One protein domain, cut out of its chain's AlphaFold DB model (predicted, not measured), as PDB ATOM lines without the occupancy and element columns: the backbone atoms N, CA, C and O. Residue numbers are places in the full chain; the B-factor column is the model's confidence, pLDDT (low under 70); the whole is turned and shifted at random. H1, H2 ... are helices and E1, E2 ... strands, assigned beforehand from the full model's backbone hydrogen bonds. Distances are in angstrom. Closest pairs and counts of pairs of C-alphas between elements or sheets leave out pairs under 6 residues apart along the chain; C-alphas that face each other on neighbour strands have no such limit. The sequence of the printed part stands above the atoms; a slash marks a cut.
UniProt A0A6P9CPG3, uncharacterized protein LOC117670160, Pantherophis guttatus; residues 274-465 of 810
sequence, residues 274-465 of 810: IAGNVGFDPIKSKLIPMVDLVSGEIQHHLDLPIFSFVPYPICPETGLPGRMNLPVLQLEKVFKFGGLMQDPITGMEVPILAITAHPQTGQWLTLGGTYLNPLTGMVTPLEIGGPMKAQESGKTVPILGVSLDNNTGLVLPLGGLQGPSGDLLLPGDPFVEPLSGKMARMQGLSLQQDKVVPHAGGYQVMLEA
ATOM      1  N   ILE A 274      46.301 -21.915  35.495       95.06
ATOM      2  CA  ILE A 274      45.182 -22.824  35.771       95.06
ATOM      3  C   ILE A 274      44.764 -22.710  37.241       95.06
ATOM      4  O   ILE A 274      43.590 -22.486  37.544       95.06
ATOM      5  N   ALA A 275      45.735 -22.820  38.153       93.31
ATOM      6  CA  ALA A 275      45.497 -22.717  39.586       93.31
ATOM      7  C   ALA A 275      44.907 -21.341  39.939       93.31
ATOM      8  O   ALA A 275      45.493 -20.302  39.631       93.31
ATOM      9  N   GLY A 276      43.735 -21.349  40.575       93.06
ATOM     10  CA  GLY A 276      43.027 -20.143  41.008       93.06
ATOM     11  C   GLY A 276      42.118 -19.488  39.961       93.06
ATOM     12  O   GLY A 276      41.296 -18.656  40.329       93.06
ATOM     13  N   ASN A 277      42.200 -19.860  38.677       95.19
ATOM     14  CA  ASN A 277      41.360 -19.269  37.620       95.19
ATOM     15  C   ASN A 277      40.436 -20.280  36.926       95.19
ATOM     16  O   ASN A 277      39.639 -19.889  36.071       95.19
ATOM     17  N   VAL A 278      40.523 -21.559  37.291       94.94
ATOM     18  CA  VAL A 278      39.702 -22.646  36.750       94.94
ATOM     19  C   VAL A 278      38.943 -23.332  37.883       94.94
ATOM     20  O   VAL A 278      39.480 -23.552  38.970       94.94
ATOM     21  N   GLY A 279      37.686 -23.673  37.623       93.06
ATOM     22  CA  GLY A 279      36.817 -24.404  38.533       93.06
ATOM     23  C   GLY A 279      36.108 -25.546  37.817       93.06
ATOM     24  O   GLY A 279      36.077 -25.598  36.590       93.06
ATOM     25  N   PHE A 280      35.558 -26.478  38.581       91.69
ATOM     26  CA  PHE A 280      34.834 -27.638  38.087       91.69
ATOM     27  C   PHE A 280      33.334 -27.489  38.294       91.69
ATOM     28  O   PHE A 280      32.857 -27.453  39.428       91.69
ATOM     29  N   ASP A 281      32.609 -27.440  37.181       87.56
ATOM     30  CA  ASP A 281      31.155 -27.478  37.144       87.56
ATOM     31  C   ASP A 281      30.700 -28.933  37.347       87.56
ATOM     32  O   ASP A 281      30.904 -29.770  36.455       87.56
ATOM     33  N   PRO A 282      30.077 -29.264  38.492       82.94
ATOM     34  CA  PRO A 282      29.663 -30.630  38.769       82.94
ATOM     35  C   PRO A 282      28.478 -31.101  37.927       82.94
ATOM     36  O   PRO A 282      28.321 -32.304  37.722       82.94
ATOM     37  N   ILE A 283      27.661 -30.180  37.420       82.56
ATOM     38  CA  ILE A 283      26.480 -30.491  36.613       82.56
ATOM     39  C   ILE A 283      26.924 -30.877  35.207       82.56
ATOM     40  O   ILE A 283      26.478 -31.885  34.660       82.56
ATOM     41  N   LYS A 284      27.857 -30.112  34.633       83.44
ATOM     42  CA  LYS A 284      28.429 -30.414  33.311       83.44
ATOM     43  C   LYS A 284      29.577 -31.413  33.368       83.44
ATOM     44  O   LYS A 284      29.987 -31.898  32.315       83.44
ATOM     45  N   SER A 285      30.096 -31.705  34.564       85.50
ATOM     46  CA  SER A 285      31.304 -32.509  34.790       85.50
ATOM     47  C   SER A 285      32.494 -32.024  33.950       85.50
ATOM     48  O   SER A 285      33.181 -32.816  33.304       85.50
ATOM     49  N   LYS A 286      32.706 -30.702  33.910       88.81
ATOM     50  CA  LYS A 286      33.727 -30.043  33.077       88.81
ATOM     51  C   LYS A 286      34.397 -28.891  33.812       88.81
ATOM     52  O   LYS A 286      33.791 -28.251  34.668       88.81
ATOM     53  N   LEU A 287      35.634 -28.597  33.420       92.06
ATOM     54  CA  LEU A 287      36.325 -27.397  33.875       92.06
ATOM     55  C   LEU A 287      35.840 -26.161  33.119       92.06
ATOM     56  O   LEU A 287      35.647 -26.197  31.901       92.06
ATOM     57  N   ILE A 288      35.673 -25.066  33.852       91.44
ATOM     58  CA  ILE A 288      35.278 -23.762  33.329       91.44
ATOM     59  C   ILE A 288      36.171 -22.654  33.909       91.44
ATOM     60  O   ILE A 288      36.685 -22.793  35.023       91.44
ATOM     61  N   PRO A 289      36.382 -21.547  33.176       92.19
ATOM     62  CA  PRO A 289      37.060 -20.380  33.728       92.19
ATOM     63  C   PRO A 289      36.208 -19.704  34.812       92.19
ATOM     64  O   PRO A 289      34.993 -19.578  34.669       92.19
ATOM     65  N   MET A 290      36.872 -19.229  35.865       91.25
ATOM     66  CA  MET A 290      36.266 -18.576  37.039       91.25
ATOM     67  C   MET A 290      36.530 -17.065  37.095       91.25
ATOM     68  O   MET A 290      36.278 -16.422  38.111       91.25
ATOM     69  N   VAL A 291      37.093 -16.506  36.026       91.75
ATOM     70  CA  VAL A 291      37.483 -15.100  35.874       91.75
ATOM     71  C   VAL A 291      37.172 -14.669  34.445       91.75
ATOM     72  O   VAL A 291      37.167 -15.512  33.557       91.75
ATOM     73  N   ASP A 292      36.912 -13.380  34.221       89.81
ATOM     74  CA  ASP A 292      36.728 -12.788  32.889       89.81
ATOM     75  C   ASP A 292      35.723 -13.514  31.986       89.81
ATOM     76  O   ASP A 292      35.946 -13.697  30.780       89.81
ATOM     77  N   LEU A 293      34.565 -13.866  32.550       86.94
ATOM     78  CA  LEU A 293      33.440 -14.304  31.735       86.94
ATOM     79  C   LEU A 293      33.134 -13.231  30.679       86.94
ATOM     80  O   LEU A 293      33.151 -12.028  30.941       86.94
ATOM     81  N   VAL A 294      32.889 -13.678  29.452       83.12
ATOM     82  CA  VAL A 294      32.633 -12.799  28.306       83.12
ATOM     83  C   VAL A 294      31.140 -12.790  28.009       83.12
ATOM     84  O   VAL A 294      30.443 -13.759  28.297       83.12
ATOM     85  N   SER A 295      30.651 -11.686  27.432       64.94
ATOM     86  CA  SER A 295      29.239 -11.504  27.081       64.94
ATOM     87  C   SER A 295      28.710 -12.709  26.286       64.94
ATOM     88  O   SER A 295      29.106 -12.928  25.142       64.94
ATOM     89  N   GLY A 296      27.829 -13.485  26.917       65.19
ATOM     90  CA  GLY A 296      27.283 -14.747  26.423       65.19
ATOM     91  C   GLY A 296      26.049 -15.163  27.231       65.19
ATOM     92  O   GLY A 296      25.418 -14.316  27.864       65.19
ATOM     93  N   GLU A 297      25.688 -16.444  27.183       62.16
ATOM     94  CA  GLU A 297      24.588 -16.997  27.983       62.16
ATOM     95  C   GLU A 297      24.926 -16.965  29.478       62.16
ATOM     96  O   GLU A 297      26.072 -17.185  29.878       62.16
ATOM     97  N   ILE A 298      23.914 -16.690  30.303       70.62
ATOM     98  CA  ILE A 298      24.028 -16.812  31.758       70.62
ATOM     99  C   ILE A 298      24.309 -18.281  32.070       70.62
ATOM    100  O   ILE A 298      23.749 -19.183  31.444       70.62
ATOM    101  N   GLN A 299      25.162 -18.558  33.049       69.06
ATOM    102  CA  GLN A 299      25.312 -19.934  33.505       69.06
ATOM    103  C   GLN A 299      24.062 -20.334  34.306       69.06
ATOM    104  O   GLN A 299      23.935 -20.020  35.482       69.06
ATOM    105  N   HIS A 300      23.109 -20.986  33.633       54.97
ATOM    106  CA  HIS A 300      21.755 -21.262  34.138       54.97
ATOM    107  C   HIS A 300      21.654 -22.398  35.180       54.97
ATOM    108  O   HIS A 300      20.554 -22.710  35.623       54.97
ATOM    109  N   HIS A 301      22.770 -23.017  35.579       59.09
ATOM    110  CA  HIS A 301      22.789 -24.190  36.461       59.09
ATOM    111  C   HIS A 301      23.778 -23.981  37.615       59.09
ATOM    112  O   HIS A 301      24.840 -24.591  37.646       59.09
ATOM    113  N   LEU A 302      23.455 -23.063  38.527       60.81
ATOM    114  CA  LEU A 302      24.295 -22.720  39.687       60.81
ATOM    115  C   LEU A 302      23.709 -23.193  41.017       60.81
ATOM    116  O   LEU A 302      24.142 -22.758  42.078       60.81
ATOM    117  N   ASP A 303      22.759 -24.125  40.960       60.81
ATOM    118  CA  ASP A 303      22.168 -24.749  42.147       60.81
ATOM    119  C   ASP A 303      23.232 -25.460  43.009       60.81
ATOM    120  O   ASP A 303      22.998 -25.763  44.177       60.81
ATOM    121  N   LEU A 304      24.408 -25.730  42.428       70.06
ATOM    122  CA  LEU A 304      25.547 -26.360  43.075       70.06
ATOM    123  C   LEU A 304      26.798 -25.472  42.977       70.06
ATOM    124  O   LEU A 304      27.090 -24.945  41.899       70.06
ATOM    125  N   PRO A 305      27.572 -25.344  44.071       76.69
ATOM    126  CA  PRO A 305      28.801 -24.569  44.062       76.69
ATOM    127  C   PRO A 305      29.852 -25.221  43.160       76.69
ATOM    128  O   PRO A 305      29.980 -26.446  43.089       76.69
ATOM    129  N   ILE A 306      30.638 -24.379  42.495       86.69
ATOM    130  CA  ILE A 306      31.781 -24.817  41.695       86.69
ATOM    131  C   ILE A 306      32.978 -25.060  42.603       86.69
ATOM    132  O   ILE A 306      33.343 -24.202  43.408       86.69
ATOM    133  N   PHE A 307      33.633 -26.205  42.424       89.06
ATOM    134  CA  PHE A 307      34.859 -26.522  43.149       89.06
ATOM    135  C   PHE A 307      36.074 -25.912  42.455       89.06
ATOM    136  O   PHE A 307      36.231 -26.047  41.242       89.06
ATOM    137  N   SER A 308      36.971 -25.287  43.216       92.50
ATOM    138  CA  SER A 308      38.259 -24.821  42.691       92.50
ATOM    139  C   SER A 308      39.062 -25.989  42.118       92.50
ATOM    140  O   SER A 308      39.132 -27.057  42.731       92.50
ATOM    141  N   PHE A 309      39.689 -25.794  40.959       94.94
ATOM    142  CA  PHE A 309      40.569 -26.797  40.371       94.94
ATOM    143  C   PHE A 309      42.025 -26.538  40.770       94.94
ATOM    144  O   PHE A 309      42.565 -25.450  40.554       94.94
ATOM    145  N   VAL A 310      42.669 -27.558  41.334       94.38
ATOM    146  CA  VAL A 310      44.096 -27.558  41.672       94.38
ATOM    147  C   VAL A 310      44.802 -28.533  40.726       94.38
ATOM    148  O   VAL A 310      44.470 -29.724  40.732       94.38
ATOM    149  N   PRO A 311      45.764 -28.066  39.907       91.62
ATOM    150  CA  PRO A 311      46.544 -28.940  39.038       91.62
ATOM    151  C   PRO A 311      47.198 -30.087  39.813       91.62
ATOM    152  O   PRO A 311      47.680 -29.900  40.929       91.62
ATOM    153  N   TYR A 312      47.208 -31.276  39.214       89.31
ATOM    154  CA  TYR A 312      47.856 -32.440  39.807       89.31
ATOM    155  C   TYR A 312      49.377 -32.230  39.821       89.31
ATOM    156  O   TYR A 312      49.938 -31.890  38.775       89.31
ATOM    157  N   PRO A 313      50.069 -32.433  40.953       84.81
ATOM    158  CA  PRO A 313      51.489 -32.151  41.027       84.81
ATOM    159  C   PRO A 313      52.307 -33.159  40.221       84.81
ATOM    160  O   PRO A 313      52.123 -34.380  40.298       84.81
ATOM    161  N   ILE A 314      53.260 -32.623  39.467       79.31
ATOM    162  CA  ILE A 314      54.264 -33.392  38.741       79.31
ATOM    163  C   ILE A 314      55.575 -33.217  39.496       79.31
ATOM    164  O   ILE A 314      56.026 -32.093  39.707       79.31
ATOM    165  N   CYS A 315      56.185 -34.327  39.907       70.25
ATOM    166  CA  CYS A 315      57.450 -34.305  40.629       70.25
ATOM    167  C   CYS A 315      58.529 -33.649  39.743       70.25
ATOM    168  O   CYS A 315      58.817 -34.182  38.666       70.25
ATOM    169  N   PRO A 316      59.155 -32.535  40.169       67.31
ATOM    170  CA  PRO A 316      60.125 -31.816  39.340       67.31
ATOM    171  C   PRO A 316      61.357 -32.655  38.980       67.31
ATOM    172  O   PRO A 316      61.926 -32.488  37.905       67.31
ATOM    173  N   GLU A 317      61.757 -33.568  39.869       69.88
ATOM    174  CA  GLU A 317      62.950 -34.409  39.705       69.88
ATOM    175  C   GLU A 317      62.734 -35.551  38.706       69.88
ATOM    176  O   GLU A 317      63.639 -35.900  37.950       69.88
ATOM    177  N   THR A 318      61.538 -36.145  38.699       75.50
ATOM    178  CA  THR A 318      61.234 -37.332  37.881       75.50
ATOM    179  C   THR A 318      60.393 -37.014  36.649       75.50
ATOM    180  O   THR A 318      60.339 -37.820  35.722       75.50
ATOM    181  N   GLY A 319      59.718 -35.862  36.623       73.38
ATOM    182  CA  GLY A 319      58.741 -35.500  35.596       73.38
ATOM    183  C   GLY A 319      57.486 -36.379  35.599       73.38
ATOM    184  O   GLY A 319      56.699 -36.315  34.653       73.38
ATOM    185  N   LEU A 320      57.302 -37.217  36.624       76.62
ATOM    186  CA  LEU A 320      56.173 -38.133  36.753       76.62
ATOM    187  C   LEU A 320      55.127 -37.587  37.740       76.62
ATOM    188  O   LEU A 320      55.481 -36.845  38.660       76.62
ATOM    189  N   PRO A 321      53.844 -37.964  37.581       77.81
ATOM    190  CA  PRO A 321      52.807 -37.650  38.560       77.81
ATOM    191  C   PRO A 321      53.197 -38.150  39.954       77.81
ATOM    192  O   PRO A 321      53.618 -39.303  40.099       77.81
ATOM    193  N   GLY A 322      53.048 -37.304  40.976       73.31
ATOM    194  CA  GLY A 322      53.223 -37.737  42.365       73.31
ATOM    195  C   GLY A 322      52.260 -38.880  42.694       73.31
ATOM    196  O   GLY A 322      51.129 -38.889  42.224       73.31
ATOM    197  N   ARG A 323      52.671 -39.879  43.481       74.31
ATOM    198  CA  ARG A 323      51.747 -40.945  43.900       74.31
ATOM    199  C   ARG A 323      50.893 -40.439  45.058       74.31
ATOM    200  O   ARG A 323      51.418 -40.227  46.145       74.31
ATOM    201  N   MET A 324      49.590 -40.294  44.836       77.56
ATOM    202  CA  MET A 324      48.670 -39.719  45.825       77.56
ATOM    203  C   MET A 324      47.516 -40.672  46.137       77.56
ATOM    204  O   MET A 324      46.948 -41.281  45.232       77.56
ATOM    205  N   ASN A 325      47.130 -40.755  47.410       79.38
ATOM    206  CA  ASN A 325      45.966 -41.519  47.869       79.38
ATOM    207  C   ASN A 325      44.757 -40.586  48.041       79.38
ATOM    208  O   ASN A 325      44.262 -40.403  49.149       79.38
ATOM    209  N   LEU A 326      44.317 -39.950  46.952       86.69
ATOM    210  CA  LEU A 326      43.164 -39.047  46.977       86.69
ATOM    211  C   LEU A 326      41.874 -39.805  46.619       86.69
ATOM    212  O   LEU A 326      41.883 -40.597  45.671       86.69
ATOM    213  N   PRO A 327      40.758 -39.573  47.331       88.31
ATOM    214  CA  PRO A 327      39.484 -40.205  47.005       88.31
ATOM    215  C   PRO A 327      38.928 -39.748  45.652       88.31
ATOM    216  O   PRO A 327      39.038 -38.582  45.274       88.31
ATOM    217  N   VAL A 328      38.292 -40.675  44.933       89.38
ATOM    218  CA  VAL A 328      37.587 -40.373  43.678       89.38
ATOM    219  C   VAL A 328      36.302 -39.604  43.977       89.38
ATOM    220  O   VAL A 328      35.534 -39.986  44.864       89.38
ATOM    221  N   LEU A 329      36.041 -38.555  43.199       86.38
ATOM    222  CA  LEU A 329      34.826 -37.755  43.289       86.38
ATOM    223  C   LEU A 329      33.591 -38.600  42.949       86.38
ATOM    224  O   LEU A 329      33.450 -39.114  41.840       86.38
ATOM    225  N   GLN A 330      32.664 -38.705  43.902       82.62
ATOM    226  CA  GLN A 330      31.381 -39.392  43.734       82.62
ATOM    227  C   GLN A 330      30.242 -38.373  43.831       82.62
ATOM    228  O   GLN A 330      29.674 -38.187  44.905       82.62
ATOM    229  N   LEU A 331      29.912 -37.714  42.711       75.19
ATOM    230  CA  LEU A 331      28.952 -36.596  42.639       75.19
ATOM    231  C   LEU A 331      27.630 -36.887  43.370       75.19
ATOM    232  O   LEU A 331      27.188 -36.088  44.190       75.19
ATOM    233  N   GLU A 332      27.039 -38.067  43.158       68.50
ATOM    234  CA  GLU A 332      25.777 -38.451  43.809       68.50
ATOM    235  C   GLU A 332      25.852 -38.476  45.340       68.50
ATOM    236  O   GLU A 332      24.856 -38.199  46.006       68.50
ATOM    237  N   LYS A 333      27.013 -38.819  45.908       65.94
ATOM    238  CA  LYS A 333      27.233 -38.811  47.357       65.94
ATOM    239  C   LYS A 333      27.549 -37.400  47.834       65.94
ATOM    240  O   LYS A 333      26.921 -36.921  48.767       65.94
ATOM    241  N   VAL A 334      28.447 -36.703  47.147       65.25
ATOM    242  CA  VAL A 334      28.874 -35.344  47.505       65.25
ATOM    243  C   VAL A 334      27.686 -34.388  47.659       65.25
ATOM    244  O   VAL A 334      27.609 -33.679  48.659       65.25
ATOM    245  N   PHE A 335      26.709 -34.424  46.745       61.88
ATOM    246  CA  PHE A 335      25.530 -33.546  46.826       61.88
ATOM    247  C   PHE A 335      24.460 -34.012  47.807       61.88
ATOM    248  O   PHE A 335      23.774 -33.180  48.392       61.88
ATOM    249  N   LYS A 336      24.340 -35.323  48.048       52.09
ATOM    250  CA  LYS A 336      23.460 -35.843  49.106       52.09
ATOM    251  C   LYS A 336      23.976 -35.521  50.509       52.09
ATOM    252  O   LYS A 336      23.185 -35.516  51.445       52.09
ATOM    253  N   PHE A 337      25.277 -35.267  50.654       49.41
ATOM    254  CA  PHE A 337      25.958 -35.189  51.947       49.41
ATOM    255  C   PHE A 337      26.640 -33.842  52.215       49.41
ATOM    256  O   PHE A 337      27.576 -33.772  53.006       49.41
ATOM    257  N   GLY A 338      26.184 -32.771  51.558       59.47
ATOM    258  CA  GLY A 338      26.615 -31.408  51.880       59.47
ATOM    259  C   GLY A 338      28.077 -31.099  51.546       59.47
ATOM    260  O   GLY A 338      28.674 -30.242  52.188       59.47
ATOM    261  N   GLY A 339      28.670 -31.780  50.560       74.62
ATOM    262  CA  GLY A 339      30.027 -31.466  50.110       74.62
ATOM    263  C   GLY A 339      31.152 -32.080  50.949       74.62
ATOM    264  O   GLY A 339      32.270 -31.579  50.894       74.62
ATOM    265  N   LEU A 340      30.886 -33.132  51.728       83.25
ATOM    266  CA  LEU A 340      31.879 -33.791  52.585       83.25
ATOM    267  C   LEU A 340      32.577 -34.981  51.900       83.25
ATOM    268  O   LEU A 340      32.034 -35.632  51.004       83.25
ATOM    269  N   MET A 341      33.781 -35.291  52.372       86.38
ATOM    270  CA  MET A 341      34.583 -36.469  52.042       86.38
ATOM    271  C   MET A 341      35.233 -37.042  53.309       86.38
ATOM    272  O   MET A 341      35.257 -36.390  54.348       86.38
ATOM    273  N   GLN A 342      35.788 -38.252  53.226       85.50
ATOM    274  CA  GLN A 342      36.643 -38.788  54.288       85.50
ATOM    275  C   GLN A 342      38.100 -38.425  54.011       85.50
ATOM    276  O   GLN A 342      38.599 -38.643  52.904       85.50
ATOM    277  N   ASP A 343      38.782 -37.898  55.023       88.00
ATOM    278  CA  ASP A 343      40.227 -37.719  55.006       88.00
ATOM    279  C   ASP A 343      40.899 -39.101  54.888       88.00
ATOM    280  O   ASP A 343      40.696 -39.948  55.762       88.00
ATOM    281  N   PRO A 344      41.708 -39.366  53.845       83.38
ATOM    282  CA  PRO A 344      42.353 -40.665  53.655       83.38
ATOM    283  C   PRO A 344      43.327 -41.045  54.782       83.38
ATOM    284  O   PRO A 344      43.691 -42.216  54.889       83.38
ATOM    285  N   ILE A 345      43.770 -40.084  55.601       85.62
ATOM    286  CA  ILE A 345      44.753 -40.308  56.669       85.62
ATOM    287  C   ILE A 345      44.062 -40.563  58.000       85.62
ATOM    288  O   ILE A 345      44.298 -41.589  58.634       85.62
ATOM    289  N   THR A 346      43.216 -39.630  58.436       87.69
ATOM    290  CA  THR A 346      42.544 -39.740  59.739       87.69
ATOM    291  C   THR A 346      41.244 -40.531  59.661       87.69
ATOM    292  O   THR A 346      40.784 -41.060  60.665       87.69
ATOM    293  N   GLY A 347      40.636 -40.639  58.478       86.44
ATOM    294  CA  GLY A 347      39.293 -41.181  58.285       86.44
ATOM    295  C   GLY A 347      38.174 -40.226  58.707       86.44
ATOM    296  O   GLY A 347      37.011 -40.605  58.587       86.44
ATOM    297  N   MET A 348      38.503 -39.030  59.216       87.38
ATOM    298  CA  MET A 348      37.515 -38.037  59.644       87.38
ATOM    299  C   MET A 348      36.747 -37.480  58.451       87.38
ATOM    300  O   MET A 348      37.301 -37.316  57.364       87.38
ATOM    301  N   GLU A 349      35.486 -37.126  58.671       86.88
ATOM    302  CA  GLU A 349      34.738 -36.333  57.699       86.88
ATOM    303  C   GLU A 349      35.253 -34.898  57.639       86.88
ATOM    304  O   GLU A 349      35.423 -34.219  58.654       86.88
ATOM    305  N   VAL A 350      35.505 -34.446  56.416       88.81
ATOM    306  CA  VAL A 350      36.083 -33.144  56.098       88.81
ATOM    307  C   VAL A 350      35.402 -32.578  54.851       88.81
ATOM    308  O   VAL A 350      34.958 -33.347  53.994       88.81
ATOM    309  N   PRO A 351      35.295 -31.252  54.706       89.38
ATOM    310  CA  PRO A 351      34.720 -30.660  53.506       89.38
ATOM    311  C   PRO A 351      35.633 -30.840  52.291       89.38
ATOM    312  O   PRO A 351      36.862 -30.854  52.395       89.38
ATOM    313  N   ILE A 352      35.017 -30.940  51.115       90.38
ATOM    314  CA  ILE A 352      35.707 -30.869  49.828       90.38
ATOM    315  C   ILE A 352      35.983 -29.395  49.533       90.38
ATOM    316  O   ILE A 352      35.064 -28.599  49.349       90.38
ATOM    317  N   LEU A 353      37.260 -29.038  49.477       91.44
ATOM    318  CA  LEU A 353      37.729 -27.663  49.289       91.44
ATOM    319  C   LEU A 353      38.103 -27.369  47.836       91.44
ATOM    320  O   LEU A 353      38.020 -26.232  47.377       91.44
ATOM    321  N   ALA A 354      38.539 -28.396  47.114       92.94
ATOM    322  CA  ALA A 354      38.950 -28.312  45.723       92.94
ATOM    323  C   ALA A 354      38.892 -29.699  45.077       92.94
ATOM    324  O   ALA A 354      38.654 -30.711  45.743       92.94
ATOM    325  N   ILE A 355      39.145 -29.755  43.776       93.06
ATOM    326  CA  ILE A 355      39.327 -31.013  43.063       93.06
ATOM    327  C   ILE A 355      40.578 -30.986  42.186       93.06
ATOM    328  O   ILE A 355      41.092 -29.926  41.829       93.06
ATOM    329  N   THR A 356      41.038 -32.168  41.800       93.31
ATOM    330  CA  THR A 356      42.105 -32.356  40.817       93.31
ATOM    331  C   THR A 356      41.739 -33.465  39.828       93.31
ATOM    332  O   THR A 356      40.783 -34.210  40.050       93.31
ATOM    333  N   ALA A 357      42.473 -33.571  38.724       92.12
ATOM    334  CA  ALA A 357      42.291 -34.611  37.715       92.12
ATOM    335  C   ALA A 357      43.534 -35.496  37.674       92.12
ATOM    336  O   ALA A 357      44.646 -34.999  37.503       92.12
ATOM    337  N   HIS A 358      43.359 -36.808  37.807       88.75
ATOM    338  CA  HIS A 358      44.479 -37.730  37.687       88.75
ATOM    339  C   HIS A 358      45.005 -37.737  36.237       88.75
ATOM    340  O   HIS A 358      44.250 -38.086  35.323       88.75
ATOM    341  N   PRO A 359      46.293 -37.433  35.994       83.38
ATOM    342  CA  PRO A 359      46.801 -37.127  34.653       83.38
ATOM    343  C   PRO A 359      46.760 -38.313  33.680       83.38
ATOM    344  O   PRO A 359      46.712 -38.117  32.474       83.38
ATOM    345  N   GLN A 360      46.770 -39.552  34.186       82.94
ATOM    346  CA  GLN A 360      46.756 -40.756  33.341       82.94
ATOM    347  C   GLN A 360      45.365 -41.376  33.171       82.94
ATOM    348  O   GLN A 360      45.108 -42.032  32.168       82.94
ATOM    349  N   THR A 361      44.482 -41.224  34.162       85.38
ATOM    350  CA  THR A 361      43.173 -41.906  34.174       85.38
ATOM    351  C   THR A 361      42.020 -40.953  33.882       85.38
ATOM    352  O   THR A 361      40.913 -41.420  33.632       85.38
ATOM    353  N   GLY A 362      42.251 -39.635  33.945       86.12
ATOM    354  CA  GLY A 362      41.213 -38.612  33.809       86.12
ATOM    355  C   GLY A 362      40.199 -38.600  34.956       86.12
ATOM    356  O   GLY A 362      39.188 -37.912  34.872       86.12
ATOM    357  N   GLN A 363      40.426 -39.373  36.024       89.81
ATOM    358  CA  GLN A 363      39.506 -39.427  37.157       89.81
ATOM    359  C   GLN A 363      39.575 -38.137  37.974       89.81
ATOM    360  O   GLN A 363      40.662 -37.680  38.332       89.81
ATOM    361  N   TRP A 364      38.407 -37.594  38.312       91.75
ATOM    362  CA  TRP A 364      38.280 -36.478  39.244       91.75
ATOM    363  C   TRP A 364      38.515 -36.960  40.675       91.75
ATOM    364  O   TRP A 364      37.891 -37.925  41.121       91.75
ATOM    365  N   LEU A 365      39.405 -36.284  41.393       91.69
ATOM    366  CA  LEU A 365      39.800 -36.601  42.761       91.69
ATOM    367  C   LEU A 365      39.474 -35.417  43.675       91.69
ATOM    368  O   LEU A 365      39.692 -34.262  43.302       91.69
ATOM    369  N   THR A 366      38.947 -35.692  44.865       91.44
ATOM    370  CA  THR A 366      38.546 -34.664  45.838       91.44
ATOM    371  C   THR A 366      39.699 -34.258  46.738       91.44
ATOM    372  O   THR A 366      40.450 -35.115  47.208       91.44
ATOM    373  N   LEU A 367      39.795 -32.961  47.026       92.56
ATOM    374  CA  LEU A 367      40.782 -32.387  47.930       92.56
ATOM    375  C   LEU A 367      40.099 -31.878  49.196       92.56
ATOM    376  O   LEU A 367      39.275 -30.966  49.157       92.56
ATOM    377  N   GLY A 368      40.490 -32.463  50.314       91.62
ATOM    378  CA  GLY A 368      40.052 -32.146  51.664       91.62
ATOM    379  C   GLY A 368      40.919 -32.944  52.629       91.62
ATOM    380  O   GLY A 368      41.594 -33.896  52.230       91.62
ATOM    381  N   GLY A 369      40.953 -32.539  53.889       92.50
ATOM    382  CA  GLY A 369      41.782 -33.216  54.876       92.50
ATOM    383  C   GLY A 369      41.659 -32.594  56.249       92.50
ATOM    384  O   GLY A 369      40.848 -31.695  56.472       92.50
ATOM    385  N   THR A 370      42.478 -33.075  57.169       93.50
ATOM    386  CA  THR A 370      42.615 -32.507  58.507       93.50
ATOM    387  C   THR A 370      43.975 -31.838  58.677       93.50
ATOM    388  O   THR A 370      44.928 -32.113  57.948       93.50
ATOM    389  N   TYR A 371      44.079 -30.928  59.642       93.38
ATOM    390  CA  TYR A 371      45.335 -30.274  59.994       93.38
ATOM    391  C   TYR A 371      45.401 -29.979  61.495       93.38
ATOM    392  O   TYR A 371      44.401 -30.063  62.213       93.38
ATOM    393  N   LEU A 372      46.593 -29.630  61.982       92.56
ATOM    394  CA  LEU A 372      46.776 -29.178  63.359       92.56
ATOM    395  C   LEU A 372      46.363 -27.714  63.487       92.56
ATOM    396  O   LEU A 372      47.052 -26.814  63.000       92.56
ATOM    397  N   ASN A 373      45.261 -27.474  64.193       93.25
ATOM    398  CA  ASN A 373      44.768 -26.132  64.449       93.25
ATOM    399  C   ASN A 373      45.803 -25.342  65.275       93.25
ATOM    400  O   ASN A 373      46.135 -25.753  66.390       93.25
ATOM    401  N   PRO A 374      46.299 -24.187  64.803       93.69
ATOM    402  CA  PRO A 374      47.335 -23.434  65.503       93.69
ATOM    403  C   PRO A 374      46.845 -22.791  66.802       93.69
ATOM    404  O   PRO A 374      47.667 -22.431  67.643       93.69
ATOM    405  N   LEU A 375      45.531 -22.634  66.989       92.38
ATOM    406  CA  LEU A 375      44.957 -22.135  68.231       92.38
ATOM    407  C   LEU A 375      44.956 -23.226  69.297       92.38
ATOM    408  O   LEU A 375      45.391 -22.959  70.411       92.38
ATOM    409  N   THR A 376      44.504 -24.440  68.979       88.94
ATOM    410  CA  THR A 376      44.274 -25.496  69.983       88.94
ATOM    411  C   THR A 376      45.338 -26.590  70.020       88.94
ATOM    412  O   THR A 376      45.386 -27.340  70.991       88.94
ATOM    413  N   GLY A 377      46.174 -26.706  68.989       89.12
ATOM    414  CA  GLY A 377      47.121 -27.811  68.817       89.12
ATOM    415  C   GLY A 377      46.459 -29.158  68.506       89.12
ATOM    416  O   GLY A 377      47.138 -30.179  68.521       89.12
ATOM    417  N   MET A 378      45.149 -29.168  68.242       90.69
ATOM    418  CA  MET A 378      44.369 -30.378  67.984       90.69
ATOM    419  C   MET A 378      44.087 -30.550  66.494       90.69
ATOM    420  O   MET A 378      43.980 -29.568  65.757       90.69
ATOM    421  N   VAL A 379      43.937 -31.807  66.075       92.94
ATOM    422  CA  VAL A 379      43.490 -32.167  64.726       92.94
ATOM    423  C   VAL A 379      42.074 -31.636  64.507       92.94
ATOM    424  O   VAL A 379      41.197 -31.809  65.355       92.94
ATOM    425  N   THR A 380      41.855 -30.963  63.382       92.31
ATOM    426  CA  THR A 380      40.554 -30.412  62.990       92.31
ATOM    427  C   THR A 380      40.384 -30.495  61.468       92.31
ATOM    428  O   THR A 380      41.398 -30.502  60.758       92.31
ATOM    429  N   PRO A 381      39.144 -30.561  60.947       93.12
ATOM    430  CA  PRO A 381      38.891 -30.450  59.514       93.12
ATOM    431  C   PRO A 381      39.483 -29.171  58.919       93.12
ATOM    432  O   PRO A 381      39.410 -28.093  59.510       93.12
ATOM    433  N   LEU A 382      40.092 -29.300  57.744       93.75
ATOM    434  CA  LEU A 382      40.591 -28.178  56.968       93.75
ATOM    435  C   LEU A 382      39.411 -27.418  56.351       93.75
ATOM    436  O   LEU A 382      38.577 -28.017  55.682       93.75
ATOM    437  N   GLU A 383      39.359 -26.103  56.554       92.12
ATOM    438  CA  GLU A 383      38.255 -25.244  56.111       92.12
ATOM    439  C   GLU A 383      38.794 -23.904  55.594       92.12
ATOM    440  O   GLU A 383      39.695 -23.319  56.204       92.12
ATOM    441  N   ILE A 384      38.223 -23.386  54.498       91.44
ATOM    442  CA  ILE A 384      38.488 -22.007  54.061       91.44
ATOM    443  C   ILE A 384      37.955 -21.039  55.123       91.44
ATOM    444  O   ILE A 384      36.852 -21.201  55.644       91.44
ATOM    445  N   GLY A 385      38.766 -20.040  55.455       92.38
ATOM    446  CA  GLY A 385      38.535 -19.103  56.545       92.38
ATOM    447  C   GLY A 385      39.051 -19.588  57.898       92.38
ATOM    448  O   GLY A 385      39.194 -18.754  58.778       92.38
ATOM    449  N   GLY A 386      39.378 -20.878  58.075       94.00
ATOM    450  CA  GLY A 386      39.919 -21.420  59.330       94.00
ATOM    451  C   GLY A 386      41.326 -20.894  59.671       94.00
ATOM    452  O   GLY A 386      42.016 -20.373  58.796       94.00
ATOM    453  N   PRO A 387      41.798 -21.021  60.926       95.88
ATOM    454  CA  PRO A 387      43.078 -20.454  61.341       95.88
ATOM    455  C   PRO A 387      44.272 -21.304  60.885       95.88
ATOM    456  O   PRO A 387      44.333 -22.497  61.151       95.88
ATOM    457  N   MET A 388      45.305 -20.684  60.328       95.62
ATOM    458  CA  MET A 388      46.595 -21.317  60.039       95.62
ATOM    459  C   MET A 388      47.762 -20.446  60.508       95.62
ATOM    460  O   MET A 388      47.607 -19.251  60.746       95.62
ATOM    461  N   LYS A 389      48.953 -21.038  60.636       94.50
ATOM    462  CA  LYS A 389      50.195 -20.270  60.799       94.50
ATOM    463  C   LYS A 389      50.753 -19.923  59.425       94.50
ATOM    464  O   LYS A 389      51.030 -20.822  58.635       94.50
ATOM    465  N   ALA A 390      50.941 -18.636  59.159       91.19
ATOM    466  CA  ALA A 390      51.621 -18.175  57.956       91.19
ATOM    467  C   ALA A 390      53.091 -18.631  57.974       91.19
ATOM    468  O   ALA A 390      53.786 -18.396  58.963       91.19
ATOM    469  N   GLN A 391      53.574 -19.244  56.890       82.69
ATOM    470  CA  GLN A 391      54.955 -19.746  56.823       82.69
ATOM    471  C   GLN A 391      55.994 -18.621  56.943       82.69
ATOM    472  O   GLN A 391      56.980 -18.778  57.656       82.69
ATOM    473  N   GLU A 392      55.756 -17.481  56.288       81.62
ATOM    474  CA  GLU A 392      56.710 -16.365  56.263       81.62
ATOM    475  C   GLU A 392      56.687 -15.525  57.546       81.62
ATOM    476  O   GLU A 392      57.737 -15.162  58.072       81.62
ATOM    477  N   SER A 393      55.496 -15.206  58.065       83.31
ATOM    478  CA  SER A 393      55.351 -14.280  59.200       83.31
ATOM    479  C   SER A 393      55.181 -14.961  60.559       83.31
ATOM    480  O   SER A 393      55.290 -14.294  61.586       83.31
ATOM    481  N   GLY A 394      54.865 -16.259  60.596       88.00
ATOM    482  CA  GLY A 394      54.555 -17.003  61.822       88.00
ATOM    483  C   GLY A 394      53.232 -16.621  62.503       88.00
ATOM    484  O   GLY A 394      52.841 -17.285  63.466       88.00
ATOM    485  N   LYS A 395      52.537 -15.589  62.005       92.31
ATOM    486  CA  LYS A 395      51.263 -15.091  62.541       92.31
ATOM    487  C   LYS A 395      50.115 -16.056  62.282       92.31
ATOM    488  O   LYS A 395      50.141 -16.830  61.320       92.31
ATOM    489  N   THR A 396      49.083 -15.966  63.117       95.81
ATOM    490  CA  THR A 396      47.839 -16.719  62.912       95.81
ATOM    491  C   THR A 396      46.907 -15.960  61.965       95.81
ATOM    492  O   THR A 396      46.476 -14.853  62.278       95.81
ATOM    493  N   VAL A 397      46.600 -16.549  60.810       95.75
ATOM    494  CA  VAL A 397      45.865 -15.928  59.690       95.75
ATOM    495  C   VAL A 397      44.794 -16.881  59.144       95.75
ATOM    496  O   VAL A 397      44.903 -18.085  59.383       95.75
ATOM    497  N   PRO A 398      43.771 -16.397  58.417       96.44
ATOM    498  CA  PRO A 398      42.806 -17.274  57.760       96.44
ATOM    499  C   PRO A 398      43.427 -18.059  56.594       96.44
ATOM    500  O   PRO A 398      44.329 -17.580  55.901       96.44
ATOM    501  N   ILE A 399      42.910 -19.267  56.368       96.62
ATOM    502  CA  ILE A 399      43.154 -20.075  55.169       96.62
ATOM    503  C   ILE A 399      42.342 -19.476  54.015       96.62
ATOM    504  O   ILE A 399      41.120 -19.402  54.092       96.62
ATOM    505  N   LEU A 400      43.008 -19.083  52.933       95.62
ATOM    506  CA  LEU A 400      42.420 -18.410  51.763       95.62
ATOM    507  C   LEU A 400      42.464 -19.260  50.484       95.62
ATOM    508  O   LEU A 400      42.071 -18.807  49.411       95.62
ATOM    509  N   GLY A 401      42.983 -20.480  50.573       94.88
ATOM    510  CA  GLY A 401      43.066 -21.416  49.462       94.88
ATOM    511  C   GLY A 401      43.707 -22.727  49.889       94.88
ATOM    512  O   GLY A 401      44.190 -22.860  51.016       94.88
ATOM    513  N   VAL A 402      43.726 -23.694  48.975       94.88
ATOM    514  CA  VAL A 402      44.414 -24.971  49.171       94.88
ATOM    515  C   VAL A 402      45.231 -25.349  47.945       94.88
ATOM    516  O   VAL A 402      44.915 -24.960  46.821       94.88
ATOM    517  N   SER A 403      46.285 -26.124  48.165       93.69
ATOM    518  CA  SER A 403      47.080 -26.736  47.102       93.69
ATOM    519  C   SER A 403      47.491 -28.156  47.484       93.69
ATOM    520  O   SER A 403      47.042 -28.687  48.499       93.69
ATOM    521  N   LEU A 404      48.317 -28.779  46.658       90.94
ATOM    522  CA  LEU A 404      48.861 -30.108  46.872       90.94
ATOM    523  C   LEU A 404      50.367 -30.007  47.072       90.94
ATOM    524  O   LEU A 404      51.060 -29.339  46.307       90.94
ATOM    525  N   ASP A 405      50.873 -30.690  48.090       84.81
ATOM    526  CA  ASP A 405      52.307 -30.832  48.280       84.81
ATOM    527  C   ASP A 405      52.901 -31.727  47.186       84.81
ATOM    528  O   ASP A 405      52.471 -32.870  47.001       84.81
ATOM    529  N   ASN A 406      53.917 -31.224  46.485       78.94
ATOM    530  CA  ASN A 406      54.527 -31.913  45.346       78.94
ATOM    531  C   ASN A 406      55.195 -33.251  45.721       78.94
ATOM    532  O   ASN A 406      55.367 -34.109  44.854       78.94
ATOM    533  N   ASN A 407      55.564 -33.440  46.994       75.00
ATOM    534  CA  ASN A 407      56.337 -34.595  47.457       75.00
ATOM    535  C   ASN A 407      55.470 -35.639  48.174       75.00
ATOM    536  O   ASN A 407      55.610 -36.839  47.945       75.00
ATOM    537  N   THR A 408      54.589 -35.186  49.062       76.44
ATOM    538  CA  THR A 408      53.766 -36.021  49.952       76.44
ATOM    539  C   THR A 408      52.352 -36.225  49.428       76.44
ATOM    540  O   THR A 408      51.673 -37.170  49.824       76.44
ATOM    541  N   GLY A 409      51.896 -35.332  48.551       77.00
ATOM    542  CA  GLY A 409      50.538 -35.305  48.040       77.00
ATOM    543  C   GLY A 409      49.460 -34.927  49.052       77.00
ATOM    544  O   GLY A 409      48.278 -35.162  48.800       77.00
ATOM    545  N   LEU A 410      49.858 -34.343  50.182       85.38
ATOM    546  CA  LEU A 410      48.946 -33.804  51.183       85.38
ATOM    547  C   LEU A 410      48.319 -32.493  50.712       85.38
ATOM    548  O   LEU A 410      48.937 -31.714  49.986       85.38
ATOM    549  N   VAL A 411      47.097 -32.232  51.175       91.50
ATOM    550  CA  VAL A 411      46.426 -30.948  50.951       91.50
ATOM    551  C   VAL A 411      47.060 -29.892  51.855       91.50
ATOM    552  O   VAL A 411      47.084 -30.037  53.077       91.50
ATOM    553  N   LEU A 412      47.573 -28.823  51.250       91.88
ATOM    554  CA  LEU A 412      48.245 -27.723  51.933       91.88
ATOM    555  C   LEU A 412      47.307 -26.517  52.080       91.88
ATOM    556  O   LEU A 412      46.814 -26.031  51.058       91.88
ATOM    557  N   PRO A 413      47.092 -25.981  53.296       95.25
ATOM    558  CA  PRO A 413      46.457 -24.678  53.469       95.25
ATOM    559  C   PRO A 413      47.343 -23.553  52.935       95.25
ATOM    560  O   PRO A 413      48.548 -23.528  53.193       95.25
ATOM    561  N   LEU A 414      46.734 -22.578  52.262       95.44
ATOM    562  CA  LEU A 414      47.391 -21.364  51.785       95.44
ATOM    563  C   LEU A 414      46.802 -20.134  52.480       95.44
ATOM    564  O   LEU A 414      45.587 -19.979  52.548       95.44
ATOM    565  N   GLY A 415      47.659 -19.237  52.960       94.81
ATOM    566  CA  GLY A 415      47.271 -18.037  53.706       94.81
ATOM    567  C   GLY A 415      48.484 -17.166  54.011       94.81
ATOM    568  O   GLY A 415      49.625 -17.574  53.791       94.81
ATOM    569  N   GLY A 416      48.253 -15.966  54.546       94.06
ATOM    570  CA  GLY A 416      49.336 -15.142  55.095       94.06
ATOM    571  C   GLY A 416      50.163 -14.348  54.084       94.06
ATOM    572  O   GLY A 416      51.196 -13.809  54.477       94.06
ATOM    573  N   LEU A 417      49.736 -14.273  52.819       94.75
ATOM    574  CA  LEU A 417      50.426 -13.495  51.791       94.75
ATOM    575  C   LEU A 417      50.381 -11.999  52.129       94.75
ATOM    576  O   LEU A 417      49.310 -11.462  52.398       94.75
ATOM    577  N   GLN A 418      51.525 -11.318  52.078       92.75
ATOM    578  CA  GLN A 418      51.599  -9.872  52.290       92.75
ATOM    579  C   GLN A 418      51.537  -9.102  50.970       92.75
ATOM    580  O   GLN A 418      52.103  -9.508  49.955       92.75
ATOM    581  N   GLY A 419      50.847  -7.968  50.996       87.12
ATOM    582  CA  GLY A 419      50.780  -7.022  49.896       87.12
ATOM    583  C   GLY A 419      52.009  -6.112  49.851       87.12
ATOM    584  O   GLY A 419      52.863  -6.155  50.738       87.12
ATOM    585  N   PRO A 420      52.096  -5.222  48.848       83.00
ATOM    586  CA  PRO A 420      53.226  -4.303  48.697       83.00
ATOM    587  C   PRO A 420      53.438  -3.360  49.893       83.00
ATOM    588  O   PRO A 420      54.557  -2.905  50.116       83.00
ATOM    589  N   SER A 421      52.378  -3.058  50.653       84.06
ATOM    590  CA  SER A 421      52.431  -2.242  51.873       84.06
ATOM    591  C   SER A 421      52.909  -3.009  53.112       84.06
ATOM    592  O   SER A 421      53.125  -2.393  54.152       84.06
ATOM    593  N   GLY A 422      53.081  -4.332  53.020       84.81
ATOM    594  CA  GLY A 422      53.349  -5.216  54.158       84.81
ATOM    595  C   GLY A 422      52.089  -5.689  54.895       84.81
ATOM    596  O   GLY A 422      52.189  -6.501  55.814       84.81
ATOM    597  N   ASP A 423      50.905  -5.225  54.488       88.62
ATOM    598  CA  ASP A 423      49.631  -5.672  55.053       88.62
ATOM    599  C   ASP A 423      49.242  -7.056  54.523       88.62
ATOM    600  O   ASP A 423      49.555  -7.412  53.388       88.62
ATOM    601  N   LEU A 424      48.522  -7.839  55.330       93.19
ATOM    602  CA  LEU A 424      47.966  -9.128  54.910       93.19
ATOM    603  C   LEU A 424      47.007  -8.930  53.725       93.19
ATOM    604  O   LEU A 424      46.090  -8.125  53.828       93.19
ATOM    605  N   LEU A 425      47.170  -9.650  52.621       94.75
ATOM    606  CA  LEU A 425      46.179  -9.641  51.546       94.75
ATOM    607  C   LEU A 425      45.017 -10.573  51.894       94.75
ATOM    608  O   LEU A 425      45.227 -11.734  52.252       94.75
ATOM    609  N   LEU A 426      43.800 -10.052  51.779       95.62
ATOM    610  CA  LEU A 426      42.547 -10.742  52.072       95.62
ATOM    611  C   LEU A 426      41.615 -10.719  50.848       95.62
ATOM    612  O   LEU A 426      41.766  -9.862  49.969       95.62
ATOM    613  N   PRO A 427      40.629 -11.632  50.769       95.00
ATOM    614  CA  PRO A 427      39.605 -11.578  49.734       95.00
ATOM    615  C   PRO A 427      38.929 -10.201  49.696       95.00
ATOM    616  O   PRO A 427      38.531  -9.649  50.720       95.00
ATOM    617  N   GLY A 428      38.834  -9.624  48.500       93.06
ATOM    618  CA  GLY A 428      38.339  -8.264  48.289       93.06
ATOM    619  C   GLY A 428      39.430  -7.197  48.146       93.06
ATOM    620  O   GLY A 428      39.144  -6.143  47.576       93.06
ATOM    621  N   ASP A 429      40.669  -7.459  48.575       95.19
ATOM    622  CA  ASP A 429      41.773  -6.512  48.387       95.19
ATOM    623  C   ASP A 429      42.168  -6.384  46.901       95.19
ATOM    624  O   ASP A 429      42.118  -7.359  46.139       95.19
ATOM    625  N   PRO A 430      42.596  -5.190  46.456       94.06
ATOM    626  CA  PRO A 430      43.100  -4.991  45.107       94.06
ATOM    627  C   PRO A 430      44.542  -5.502  44.959       94.06
ATOM    628  O   PRO A 430      45.394  -5.272  45.816       94.06
ATOM    629  N   PHE A 431      44.854  -6.115  43.818       95.00
ATOM    630  CA  PHE A 431      46.218  -6.465  43.414       95.00
ATOM    631  C   PHE A 431      46.418  -6.257  41.906       95.00
ATOM    632  O   PHE A 431      45.463  -6.033  41.165       95.00
ATOM    633  N   VAL A 432      47.667  -6.305  41.440       94.81
ATOM    634  CA  VAL A 432      47.990  -6.225  40.007       94.81
ATOM    635  C   VAL A 432      48.197  -7.636  39.469       94.81
ATOM    636  O   VAL A 432      49.116  -8.330  39.905       94.81
ATOM    637  N   GLU A 433      47.368  -8.055  38.512       94.50
ATOM    638  CA  GLU A 433      47.506  -9.352  37.851       94.50
ATOM    639  C   GLU A 433      48.809  -9.363  37.026       94.50
ATOM    640  O   GLU A 433      48.985  -8.520  36.139       94.50
ATOM    641  N   PRO A 434      49.759 -10.268  37.319       91.06
ATOM    642  CA  PRO A 434      51.141 -10.148  36.854       91.06
ATOM    643  C   PRO A 434      51.321 -10.320  35.340       91.06
ATOM    644  O   PRO A 434      52.292  -9.800  34.780       91.06
ATOM    645  N   LEU A 435      50.433 -11.049  34.660       93.69
ATOM    646  CA  LEU A 435      50.551 -11.317  33.229       93.69
ATOM    647  C   LEU A 435      50.041 -10.156  32.374       93.69
ATOM    648  O   LEU A 435      50.681  -9.824  31.378       93.69
ATOM    649  N   SER A 436      48.938  -9.516  32.755       93.88
ATOM    650  CA  SER A 436      48.326  -8.401  32.017       93.88
ATOM    651  C   SER A 436      48.684  -7.019  32.561       93.88
ATOM    652  O   SER A 436      48.605  -6.040  31.821       93.88
ATOM    653  N   GLY A 437      49.089  -6.922  33.831       94.19
ATOM    654  CA  GLY A 437      49.341  -5.655  34.519       94.19
ATOM    655  C   GLY A 437      48.062  -4.905  34.893       94.19
ATOM    656  O   GLY A 437      48.126  -3.724  35.232       94.19
ATOM    657  N   LYS A 438      46.901  -5.562  34.802       94.50
ATOM    658  CA  LYS A 438      45.610  -4.971  35.152       94.50
ATOM    659  C   LYS A 438      45.343  -5.097  36.641       94.50
ATOM    660  O   LYS A 438      45.751  -6.065  37.279       94.50
ATOM    661  N   MET A 439      44.623  -4.119  37.177       95.06
ATOM    662  CA  MET A 439      44.092  -4.211  38.532       95.06
ATOM    663  C   MET A 439      43.046  -5.320  38.592       95.06
ATOM    664  O   MET A 439      42.156  -5.379  37.748       95.06
ATOM    665  N   ALA A 440      43.141  -6.173  39.596       94.44
ATOM    666  CA  ALA A 440      42.218  -7.260  39.859       94.44
ATOM    667  C   ALA A 440      41.883  -7.287  41.352       94.44
ATOM    668  O   ALA A 440      42.618  -6.740  42.178       94.44
ATOM    669  N   ARG A 441      40.768  -7.921  41.703       94.19
ATOM    670  CA  ARG A 441      40.383  -8.126  43.098       94.19
ATOM    671  C   ARG A 441      40.762  -9.534  43.530       94.19
ATOM    672  O   ARG A 441      40.378 -10.505  42.883       94.19
ATOM    673  N   MET A 442      41.514  -9.654  44.616       94.88
ATOM    674  CA  MET A 442      41.906 -10.950  45.151       94.88
ATOM    675  C   MET A 442      40.666 -11.714  45.621       94.88
ATOM    676  O   MET A 442      39.780 -11.140  46.256       94.88
ATOM    677  N   GLN A 443      40.599 -13.001  45.297       94.31
ATOM    678  CA  GLN A 443      39.552 -13.920  45.761       94.31
ATOM    679  C   GLN A 443      40.110 -15.077  46.581       94.31
ATOM    680  O   GLN A 443      39.405 -15.645  47.405       94.31
ATOM    681  N   GLY A 444      41.379 -15.413  46.375       95.31
ATOM    682  CA  GLY A 444      42.039 -16.487  47.092       95.31
ATOM    683  C   GLY A 444      43.521 -16.548  46.770       95.31
ATOM    684  O   GLY A 444      44.079 -15.665  46.103       95.31
ATOM    685  N   LEU A 445      44.153 -17.600  47.275       95.75
ATOM    686  CA  LEU A 445      45.565 -17.886  47.070       95.75
ATOM    687  C   LEU A 445      45.749 -19.224  46.358       95.75
ATOM    688  O   LEU A 445      45.026 -20.189  46.598       95.75
ATOM    689  N   SER A 446      46.776 -19.285  45.516       94.25
ATOM    690  CA  SER A 446      47.203 -20.499  44.822       94.25
ATOM    691  C   SER A 446      48.708 -20.688  44.967       94.25
ATOM    692  O   SER A 446      49.435 -19.734  45.246       94.25
ATOM    693  N   LEU A 447      49.176 -21.921  44.788       91.12
ATOM    694  CA  LEU A 447      50.600 -22.232  44.751       91.12
ATOM    695  C   LEU A 447      51.052 -22.284  43.289       91.12
ATOM    696  O   LEU A 447      50.518 -23.062  42.500       91.12
ATOM    697  N   GLN A 448      52.030 -21.459  42.927       87.00
ATOM    698  CA  GLN A 448      52.666 -21.463  41.612       87.00
ATOM    699  C   GLN A 448      54.177 -21.554  41.803       87.00
ATOM    700  O   GLN A 448      54.771 -20.669  42.414       87.00
ATOM    701  N   GLN A 449      54.805 -22.614  41.282       79.56
ATOM    702  CA  GLN A 449      56.253 -22.849  41.424       79.56
ATOM    703  C   GLN A 449      56.728 -22.734  42.888       79.56
ATOM    704  O   GLN A 449      57.658 -21.985  43.186       79.56
ATOM    705  N   ASP A 450      56.024 -23.412  43.801       82.06
ATOM    706  CA  ASP A 450      56.254 -23.396  45.257       82.06
ATOM    707  C   ASP A 450      56.144 -22.013  45.931       82.06
ATOM    708  O   ASP A 450      56.539 -21.835  47.082       82.06
ATOM    709  N   LYS A 451      55.571 -21.020  45.242       89.50
ATOM    710  CA  LYS A 451      55.290 -19.690  45.789       89.50
ATOM    711  C   LYS A 451      53.797 -19.453  45.900       89.50
ATOM    712  O   LYS A 451      53.040 -19.710  44.964       89.50
ATOM    713  N   VAL A 452      53.382 -18.925  47.045       92.69
ATOM    714  CA  VAL A 452      51.998 -18.514  47.268       92.69
ATOM    715  C   VAL A 452      51.749 -17.213  46.511       92.69
ATOM    716  O   VAL A 452      52.471 -16.235  46.698       92.69
ATOM    717  N   VAL A 453      50.740 -17.200  45.645       94.25
ATOM    718  CA  VAL A 453      50.381 -16.038  44.822       94.25
ATOM    719  C   VAL A 453      48.875 -15.771  44.870       94.25
ATOM    720  O   VAL A 453      48.087 -16.718  44.992       94.25
ATOM    721  N   PRO A 454      48.449 -14.499  44.766       95.81
ATOM    722  CA  PRO A 454      47.039 -14.155  44.749       95.81
ATOM    723  C   PRO A 454      46.432 -14.446  43.377       95.81
ATOM    724  O   PRO A 454      47.099 -14.327  42.346       95.81
ATOM    725  N   HIS A 455      45.150 -14.798  43.357       95.62
ATOM    726  CA  HIS A 455      44.371 -14.923  42.128       95.62
ATOM    727  C   HIS A 455      43.014 -14.229  42.254       95.62
ATOM    728  O   HIS A 455      42.513 -13.977  43.353       95.62
ATOM    729  N   ALA A 456      42.432 -13.920  41.096       94.94
ATOM    730  CA  ALA A 456      41.142 -13.248  40.977       94.94
ATOM    731  C   ALA A 456      39.982 -14.197  40.651       94.94
ATOM    732  O   ALA A 456      38.834 -13.780  40.744       94.94
ATOM    733  N   GLY A 457      40.238 -15.451  40.271       93.00
ATOM    734  CA  GLY A 457      39.156 -16.402  40.025       93.00
ATOM    735  C   GLY A 457      38.517 -16.919  41.315       93.00
ATOM    736  O   GLY A 457      39.183 -17.075  42.338       93.00
ATOM    737  N   GLY A 458      37.217 -17.196  41.258       89.88
ATOM    738  CA  GLY A 458      36.455 -17.765  42.367       89.88
ATOM    739  C   GLY A 458      34.962 -17.834  42.059       89.88
ATOM    740  O   GLY A 458      34.485 -17.188  41.126       89.88
ATOM    741  N   TYR A 459      34.213 -18.618  42.839       89.12
ATOM    742  CA  TYR A 459      32.766 -18.781  42.642       89.12
ATOM    743  C   TYR A 459      32.019 -17.445  42.741       89.12
ATOM    744  O   TYR A 459      31.188 -17.148  41.888       89.12
ATOM    745  N   GLN A 460      32.410 -16.590  43.692       90.69
ATOM    746  CA  GLN A 460      31.869 -15.239  43.844       90.69
ATOM    747  C   GLN A 460      31.974 -14.404  42.558       90.69
ATOM    748  O   GLN A 460      30.987 -13.845  42.096       90.69
ATOM    749  N   VAL A 461      33.159 -14.360  41.943       92.06
ATOM    750  CA  VAL A 461      33.429 -13.548  40.740       92.06
ATOM    751  C   VAL A 461      32.586 -13.998  39.556       92.06
ATOM    752  O   VAL A 461      32.185 -13.179  38.728       92.06
ATOM    753  N   MET A 462      32.276 -15.287  39.484       90.69
ATOM    754  CA  MET A 462      31.376 -15.821  38.475       90.69
ATOM    755  C   MET A 462      29.909 -15.446  38.740       90.69
ATOM    756  O   MET A 462      29.200 -15.100  37.793       90.69
ATOM    757  N   LEU A 463      29.446 -15.479  39.996       91.81
ATOM    758  CA  LEU A 463      28.096 -15.026  40.360       91.81
ATOM    759  C   LEU A 463      27.908 -13.537  40.043       91.81
ATOM    760  O   LEU A 463      26.939 -13.161  39.383       91.81
ATOM    761  N   GLU A 464      28.887 -12.710  40.403       93.12
ATOM    762  CA  GLU A 464      28.925 -11.285  40.066       93.12
ATOM    763  C   GLU A 464      28.879 -11.048  38.553       93.12
ATOM    764  O   GLU A 464      28.102 -10.224  38.059       93.12
ATOM    765  N   ALA A 465      29.675 -11.803  37.789       92.62
ATOM    766  CA  ALA A 465      29.663 -11.719  36.334       92.62
ATOM    767  C   ALA A 465      28.291 -12.099  35.756       92.62
ATOM    768  O   ALA A 465      27.823 -11.437  34.831       92.62
TER     769      ALA A 465
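Overview. This is residues 274 to 465 of the 810 residues of the protein "uncharacterized protein LOC117670160" of Pantherophis guttatus (UniProt A0A6P9CPG3). With little regular structure, the domain is a compact cluster of short hairpins and loops beside a strongly twisted mixed sheet, E2 E1 E3 E6 E7. E12 and E3 lie nearest the middle. Of 192 printed residues, 74 are in named elements, mostly strand, running E1 to E3, H1, E4 to E17, H2. The radius of gyration of the C-alphas is 16.5 A; the spans are 45 by 41 by 36 A.

Along the chain. E2 holds residues 286 to 289, E1 278 to 281 beginning at C-alpha (39.702, -22.646, 36.750), E3 307 to 309, E6 354 to 357, E12 401 to 404, E16 444 to 448, 13.0 A long, and H2 459 to 465, ending at C-alpha (29.663, -11.719, 36.334). Other elements are passed over.

Arrangement. E3 and E6 are parallel, with N 355 and O 308 within hydrogen-bond range, 2.9 A. H2 only grazes the sheet. The closest C-alphas of E12 and E16, Gly 401 and Leu 445, are 4.9 A apart.

Size, cuts and confidence. The printed part has no cut. Residues 332 to 338, among others, are under pLDDT 70.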